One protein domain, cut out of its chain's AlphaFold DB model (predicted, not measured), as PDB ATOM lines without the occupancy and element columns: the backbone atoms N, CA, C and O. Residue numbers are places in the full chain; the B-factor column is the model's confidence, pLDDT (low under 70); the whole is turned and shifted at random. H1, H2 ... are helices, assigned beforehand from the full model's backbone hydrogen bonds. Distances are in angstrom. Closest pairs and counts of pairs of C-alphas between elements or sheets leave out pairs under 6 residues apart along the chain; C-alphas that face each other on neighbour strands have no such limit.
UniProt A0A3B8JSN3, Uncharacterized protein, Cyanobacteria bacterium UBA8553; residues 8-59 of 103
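Overview. This is residues 8 to 59 of the 103 residues of an uncharacterized protein of Cyanobacteria bacterium UBA8553 (UniProt A0A3B8JSN3). This is a drawn-out string of helices with no common core: H1 stands at one end, across the long axis, with residues 8 to 14 folded back beside it, and from there the chain stretches away through an open link to H2 and on to two small turns, H3 and H4, at the other end. H1 and H2, 11 residues each, are the longest helices, and they do not meet; residues 33 to 48 and 50 to 56 stand free. The printed part has 52 residues, with four named helices in the order H1, H2, H3, H4 and no named strand, and its class is all helix. The whole is extended, with a radius of gyration of the C-alphas of 19.0 A, and the C-alphas span 55 by 21 by 13 A along their three main axes.

Along the chain. Find C-alpha 15 at (52.668, -22.675, 18.872); there H1 begins, and it runs over residues 15 to 25 to C-alpha 25 at (57.313, -34.257, 27.717), 15.3 A away. Next look at C-alpha 36 at (40.151, -44.030, 30.072), where H2, residues 36 to 46, sets out; its first and last C-alphas are 15.6 A apart. H3 is residues 50 to 53, 5.3 A from first to last C-alpha. H4 is residues 56 to 59, 5.0 A long by the same measure, and it ends at C-alpha 59 at (5.206, -42.789, 28.126).

Arrangement. Begin with H1, which touches no helix; it is apart from H2, from H3 and from H4. Move on to H2, and you find it apart from H3 and from H4 as well. H3 and H4 are close but not clearly touching, with 2 pairs of C-alphas within 8 A; their closest C-alphas are those of Val 51 and Gly 57, 5.8 A apart. In the backbone of H1 every O i to N i+4 pair is within hydrogen-bond range, while in H2 5 of 7 are; H3 and H4, with 4 residues each, are too short for such a pair.

Size, cuts and confidence. Look for the two C-alphas farthest apart at Glu 26 and Ala 59, 56.1 A from each other; the first and last printed C-alphas, Asp 8 and Ala 59, are 48.6 A apart. The printed part has no cut. The link from H1 to H2, 10 residues, is short, and those from H2 to H3 and from H3 to H4, 3 and 2 residues, are tight. In the B-factor column the mean pLDDT of the printed part is 77.8, and the model's confidence is low, under 70, at residues 47 to 58.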
ATOM      1  N   ASP A   8      51.744 -35.319  22.107       82.62
ATOM      2  CA  ASP A   8      52.673 -35.155  20.982       82.62
ATOM      3  C   ASP A   8      52.680 -33.681  20.537       82.62
ATOM      4  O   ASP A   8      51.663 -33.193  20.029       82.62
ATOM      5  N   PRO A   9      53.814 -32.962  20.659       80.44
ATOM      6  CA  PRO A   9      53.936 -31.582  20.193       80.44
ATOM      7  C   PRO A   9      53.550 -31.390  18.723       80.44
ATOM      8  O   PRO A   9      53.039 -30.338  18.354       80.44
ATOM      9  N   LYS A  10      53.731 -32.410  17.874       85.12
ATOM     10  CA  LYS A  10      53.380 -32.345  16.446       85.12
ATOM     11  C   LYS A  10      51.879 -32.443  16.187       85.12
ATOM     12  O   LYS A  10      51.437 -32.127  15.084       85.12
ATOM     13  N   GLN A  11      51.112 -32.918  17.165       84.00
ATOM     14  CA  GLN A  11      49.653 -32.991  17.107       84.00
ATOM     15  C   GLN A  11      48.983 -31.794  17.789       84.00
ATOM     16  O   GLN A  11      47.768 -31.625  17.677       84.00
ATOM     17  N   ALA A  12      49.762 -30.946  18.462       83.94
ATOM     18  CA  ALA A  12      49.271 -29.739  19.095       83.94
ATOM     19  C   ALA A  12      48.893 -28.679  18.045       83.94
ATOM     20  O   ALA A  12      49.651 -28.369  17.124       83.94
ATOM     21  N   VAL A  13      47.699 -28.100  18.182       88.25
ATOM     22  CA  VAL A  13      47.223 -27.056  17.269       88.25
ATOM     23  C   VAL A  13      47.672 -25.692  17.793       88.25
ATOM     24  O   VAL A  13      47.056 -25.128  18.693       88.25
ATOM     25  N   GLY A  14      48.738 -25.155  17.198       89.38
ATOM     26  CA  GLY A  14      49.276 -23.825  17.503       89.38
ATOM     27  C   GLY A  14      50.563 -23.852  18.333       89.38
ATOM     28  O   GLY A  14      50.867 -24.826  19.014       89.38
ATOM     29  N   GLN A  15      51.327 -22.756  18.270       88.06
ATOM     30  CA  GLN A  15      52.668 -22.675  18.872       88.06
ATOM     31  C   GLN A  15      52.656 -22.763  20.403       88.06
ATOM     32  O   GLN A  15      53.558 -23.344  20.994       88.06
ATOM     33  N   GLU A  16      51.632 -22.205  21.049       89.31
ATOM     34  CA  GLU A  16      51.488 -22.260  22.509       89.31
ATOM     35  C   GLU A  16      51.228 -23.691  22.987       89.31
ATOM     36  O   GLU A  16      51.863 -24.160  23.929       89.31
ATOM     37  N   ALA A  17      50.349 -24.413  22.288       86.50
ATOM     38  CA  ALA A  17      50.047 -25.807  22.587       86.50
ATOM     39  C   ALA A  17      51.257 -26.720  22.317       86.50
ATOM     40  O   ALA A  17      51.503 -27.652  23.079       86.50
ATOM     41  N   GLU A  18      52.044 -26.435  21.274       87.81
ATOM     42  CA  GLU A  18      53.291 -27.151  20.987       87.81
ATOM     43  C   GLU A  18      54.334 -26.948  22.101       87.81
ATOM     44  O   GLU A  18      54.957 -27.913  22.547       87.81
ATOM     45  N   LEU A  19      54.493 -25.714  22.598       89.31
ATOM     46  CA  LEU A  19      55.417 -25.397  23.692       89.31
ATOM     47  C   LEU A  19      54.997 -26.059  25.016       89.31
ATOM     48  O   LEU A  19      55.852 -26.569  25.747       89.31
ATOM     49  N   ALA A  20      53.695 -26.077  25.308       86.50
ATOM     50  CA  ALA A  20      53.144 -26.762  26.476       86.50
ATOM     51  C   ALA A  20      53.367 -28.281  26.380       86.50
ATOM     52  O   ALA A  20      53.916 -28.891  27.295       86.50
ATOM     53  N   ALA A  21      53.068 -28.890  25.226       85.75
ATOM     54  CA  ALA A  21      53.313 -30.314  24.997       85.75
ATOM     55  C   ALA A  21      54.800 -30.681  25.158       85.75
ATOM     56  O   ALA A  21      55.119 -31.689  25.785       85.75
ATOM     57  N   GLN A  22      55.725 -29.853  24.654       85.00
ATOM     58  CA  GLN A  22      57.165 -30.053  24.873       85.00
ATOM     59  C   GLN A  22      57.538 -29.949  26.356       85.00
ATOM     60  O   GLN A  22      58.284 -30.787  26.856       85.00
ATOM     61  N   SER A  23      56.989 -28.970  27.077       85.06
ATOM     62  CA  SER A  23      57.259 -28.774  28.508       85.06
ATOM     63  C   SER A  23      56.749 -29.937  29.367       85.06
ATOM     64  O   SER A  23      57.425 -30.333  30.319       85.06
ATOM     65  N   MET A  24      55.612 -30.533  28.998       85.56
ATOM     66  CA  MET A  24      55.069 -31.745  29.624       85.56
ATOM     67  C   MET A  24      55.940 -32.976  29.337       85.56
ATOM     68  O   MET A  24      56.258 -33.733  30.251       85.56
ATOM     69  N   VAL A  25      56.400 -33.156  28.091       84.94
ATOM     70  CA  VAL A  25      57.313 -34.257  27.717       84.94
ATOM     71  C   VAL A  25      58.673 -34.133  28.417       84.94
ATOM     72  O   VAL A  25      59.268 -35.138  28.804       84.94
ATOM     73  N   GLU A  26      59.165 -32.910  28.611       85.25
ATOM     74  CA  GLU A  26      60.406 -32.624  29.338       85.25
ATOM     75  C   GLU A  26      60.263 -32.724  30.869       85.25
ATOM     76  O   GLU A  26      61.257 -32.580  31.583       85.25
ATOM     77  N   GLY A  27      59.050 -32.962  31.384       79.50
ATOM     78  CA  GLY A  27      58.768 -33.072  32.818       79.50
ATOM     79  C   GLY A  27      58.854 -31.744  33.579       79.50
ATOM     80  O   GLY A  27      59.059 -31.745  34.791       79.50
ATOM     81  N   LYS A  28      58.749 -30.609  32.875       81.38
ATOM     82  CA  LYS A  28      58.704 -29.261  33.471       81.38
ATOM     83  C   LYS A  28      57.290 -28.859  33.884       81.38
ATOM     84  O   LYS A  28      57.138 -28.088  34.826       81.38
ATOM     85  N   GLU A  29      56.287 -29.374  33.182       77.31
ATOM     86  CA  GLU A  29      54.869 -29.224  33.509       77.31
ATOM     87  C   GLU A  29      54.261 -30.584  33.857       77.31
ATOM     88  O   GLU A  29      54.701 -31.615  33.343       77.31
ATOM     89  N   GLU A  30      53.264 -30.590  34.746       78.44
ATOM     90  CA  GLU A  30      52.587 -31.828  35.131       78.44
ATOM     91  C   GLU A  30      51.772 -32.399  33.968       78.44
ATOM     92  O   GLU A  30      51.018 -31.693  33.293       78.44
ATOM     93  N   MET A  31      51.925 -33.704  33.756       79.81
ATOM     94  CA  MET A  31      51.109 -34.465  32.820       79.81
ATOM     95  C   MET A  31      49.763 -34.775  33.473       79.81
ATOM     96  O   MET A  31      49.711 -35.175  34.634       79.81
ATOM     97  N   GLN A  32      48.675 -34.616  32.723       77.50
ATOM     98  CA  GLN A  32      47.362 -35.044  33.194       77.50
ATOM     99  C   GLN A  32      47.292 -36.573  33.185       77.50
ATOM    100  O   GLN A  32      47.620 -37.210  32.184       77.50
ATOM    101  N   GLU A  33      46.858 -37.152  34.299       78.31
ATOM    102  CA  GLU A  33      46.577 -38.579  34.403       78.31
ATOM    103  C   GLU A  33      45.147 -38.821  33.910       78.31
ATOM    104  O   GLU A  33      44.185 -38.374  34.531       78.31
ATOM    105  N   VAL A  34      45.012 -39.467  32.748       79.81
ATOM    106  CA  VAL A  34      43.714 -39.805  32.149       79.81
ATOM    107  C   VAL A  34      43.463 -41.291  32.360       79.81
ATOM    108  O   VAL A  34      44.181 -42.126  31.808       79.81
ATOM    109  N   ASP A  35      42.435 -41.625  33.137       82.31
ATOM    110  CA  ASP A  35      41.959 -42.999  33.279       82.31
ATOM    111  C   ASP A  35      40.797 -43.229  32.313       82.31
ATOM    112  O   ASP A  35      39.641 -42.932  32.603       82.31
ATOM    113  N   VAL A  36      41.124 -43.772  31.141       82.94
ATOM    114  CA  VAL A  36      40.151 -44.030  30.072       82.94
ATOM    115  C   VAL A  36      39.044 -44.983  30.530       82.94
ATOM    116  O   VAL A  36      37.893 -44.811  30.130       82.94
ATOM    117  N   ASP A  37      39.374 -45.975  31.362       82.56
ATOM    118  CA  ASP A  37      38.407 -46.965  31.835       82.56
ATOM    119  C   ASP A  37      37.447 -46.306  32.850       82.56
ATOM    120  O   ASP A  37      36.227 -46.451  32.735       82.56
ATOM    121  N   ALA A  38      37.970 -45.519  33.799       83.38
ATOM    122  CA  ALA A  38      37.149 -44.792  34.770       83.38
ATOM    123  C   ALA A  38      36.298 -43.686  34.125       83.38
ATOM    124  O   ALA A  38      35.111 -43.570  34.436       83.38
ATOM    125  N   ASP A  39      36.865 -42.917  33.194       83.75
ATOM    126  CA  ASP A  39      36.151 -41.859  32.476       83.75
ATOM    127  C   ASP A  39      35.055 -42.439  31.575       83.75
ATOM    128  O   ASP A  39      33.960 -41.876  31.471       83.75
ATOM    129  N   TYR A  40      35.303 -43.601  30.959       82.31
ATOM    130  CA  TYR A  40      34.282 -44.315  30.202       82.31
ATOM    131  C   TYR A  40      33.119 -44.747  31.099       82.31
ATOM    132  O   TYR A  40      31.962 -44.519  30.737       82.31
ATOM    133  N   GLU A  41      33.384 -45.314  32.278       82.81
ATOM    134  CA  GLU A  41      32.322 -45.674  33.227       82.81
ATOM    135  C   GLU A  41      31.567 -44.442  33.748       82.81
ATOM    136  O   GLU A  41      30.335 -44.448  33.756       82.81
ATOM    137  N   ALA A  42      32.264 -43.353  34.084       83.31
ATOM    138  CA  ALA A  42      31.637 -42.101  34.508       83.31
ATOM    139  C   ALA A  42      30.752 -41.498  33.403       83.31
ATOM    140  O   ALA A  42      29.654 -41.008  33.667       83.31
ATOM    141  N   SER A  43      31.171 -41.593  32.136       79.81
ATOM    142  CA  SER A  43      30.383 -41.094  31.002       79.81
ATOM    143  C   SER A  43      29.020 -41.783  30.872       79.81
ATOM    144  O   SER A  43      28.044 -41.156  30.452       79.81
ATOM    145  N   LYS A  44      28.905 -43.052  31.292       75.25
ATOM    146  CA  LYS A  44      27.633 -43.788  31.263       75.25
ATOM    147  C   LYS A  44      26.599 -43.192  32.208       75.25
ATOM    148  O   LYS A  44      25.408 -43.275  31.910       75.25
ATOM    149  N   GLU A  45      27.021 -42.564  33.304       71.81
ATOM    150  CA  GLU A  45      26.102 -41.895  34.230       71.81
ATOM    151  C   GLU A  45      25.372 -40.728  33.556       71.81
ATOM    152  O   GLU A  45      24.185 -40.516  33.821       71.81
ATOM    153  N   TYR A  46      26.057 -40.050  32.630       70.94
ATOM    154  CA  TYR A  46      25.562 -38.905  31.862       70.94
ATOM    155  C   TYR A  46      24.998 -39.273  30.479       70.94
ATOM    156  O   TYR A  46      24.325 -38.455  29.856       70.94
ATOM    157  N   SER A  47      25.242 -40.495  29.991       65.88
ATOM    158  CA  SER A  47      24.777 -40.967  28.675       65.88
ATOM    159  C   SER A  47      23.270 -41.246  28.615       65.88
ATOM    160  O   SER A  47      22.724 -41.437  27.529       65.88
ATOM    161  N   VAL A  48      22.596 -41.292  29.759       62.72
ATOM    162  CA  VAL A  48      21.152 -41.509  29.868       62.72
ATOM    163  C   VAL A  48      20.582 -40.439  30.781       62.72
ATOM    164  O   VAL A  48      20.932 -40.380  31.962       62.72
ATOM    165  N   SER A  49      19.699 -39.598  30.241       60.41
ATOM    166  CA  SER A  49      18.946 -38.654  31.061       60.41
ATOM    167  C   SER A  49      18.133 -39.433  32.105       60.41
ATOM    168  O   SER A  49      17.682 -40.552  31.841       60.41
ATOM    169  N   ASP A  50      17.918 -38.876  33.300       59.84
ATOM    170  CA  ASP A  50      17.129 -39.552  34.348       59.84
ATOM    171  C   ASP A  50      15.701 -39.908  33.874       59.84
ATOM    172  O   ASP A  50      15.071 -40.845  34.373       59.84
ATOM    173  N   VAL A  51      15.208 -39.207  32.848       55.44
ATOM    174  CA  VAL A  51      13.926 -39.456  32.172       55.44
ATOM    175  C   VAL A  51      13.953 -40.736  31.323       55.44
ATOM    176  O   VAL A  51      12.953 -41.457  31.278       55.44
ATOM    177  N   ASP A  52      15.085 -41.065  30.699       56.94
ATOM    178  CA  ASP A  52      15.232 -42.275  29.880       56.94
ATOM    179  C   ASP A  52      15.377 -43.538  30.743       56.94
ATOM    180  O   ASP A  52      14.871 -44.598  30.376       56.94
ATOM    181  N   LYS A  53      15.976 -43.428  31.940       60.62
ATOM    182  CA  LYS A  53      16.130 -44.554  32.887       60.62
ATOM    183  C   LYS A  53      14.803 -45.054  33.473       60.62
ATOM    184  O   LYS A  53      14.727 -46.188  33.939       60.62
ATOM    185  N   THR A  54      13.761 -44.223  33.473       65.50
ATOM    186  CA  THR A  54      12.468 -44.517  34.123       65.50
ATOM    187  C   THR A  54      11.377 -44.958  33.146       65.50
ATOM    188  O   THR A  54      10.268 -45.279  33.571       65.50
ATOM    189  N   GLY A  55      11.656 -44.959  31.835       63.22
ATOM    190  CA  GLY A  55      10.646 -45.196  30.797       63.22
ATOM    191  C   GLY A  55       9.633 -44.051  30.646       63.22
ATOM    192  O   GLY A  55       8.723 -44.139  29.820       63.22
ATOM    193  N   ALA A  56       9.795 -42.956  31.399       66.19
ATOM    194  CA  ALA A  56       8.920 -41.790  31.346       66.19
ATOM    195  C   ALA A  56       8.961 -41.102  29.971       66.19
ATOM    196  O   ALA A  56       7.927 -40.634  29.495       66.19
ATOM    197  N   GLY A  57      10.115 -41.115  29.292       62.94
ATOM    198  CA  GLY A  57      10.240 -40.638  27.909       62.94
ATOM    199  C   GLY A  57       9.366 -41.421  26.923       62.94
ATOM    200  O   GLY A  57       8.677 -40.826  26.096       62.94
ATOM    201  N   ALA A  58       9.304 -42.751  27.060       68.94
ATOM    202  CA  ALA A  58       8.451 -43.595  26.223       68.94
ATOM    203  C   ALA A  58       6.955 -43.345  26.490       68.94
ATOM    204  O   ALA A  58       6.156 -43.281  25.551       68.94
ATOM    205  N   ALA A  59       6.577 -43.137  27.755       70.75
ATOM    206  CA  ALA A  59       5.206 -42.789  28.126       70.75
ATOM    207  C   ALA A  59       4.798 -41.406  27.587       70.75
ATOM    208  O   ALA A  59       3.705 -41.258  27.043       70.75
TER     209      ALA A  59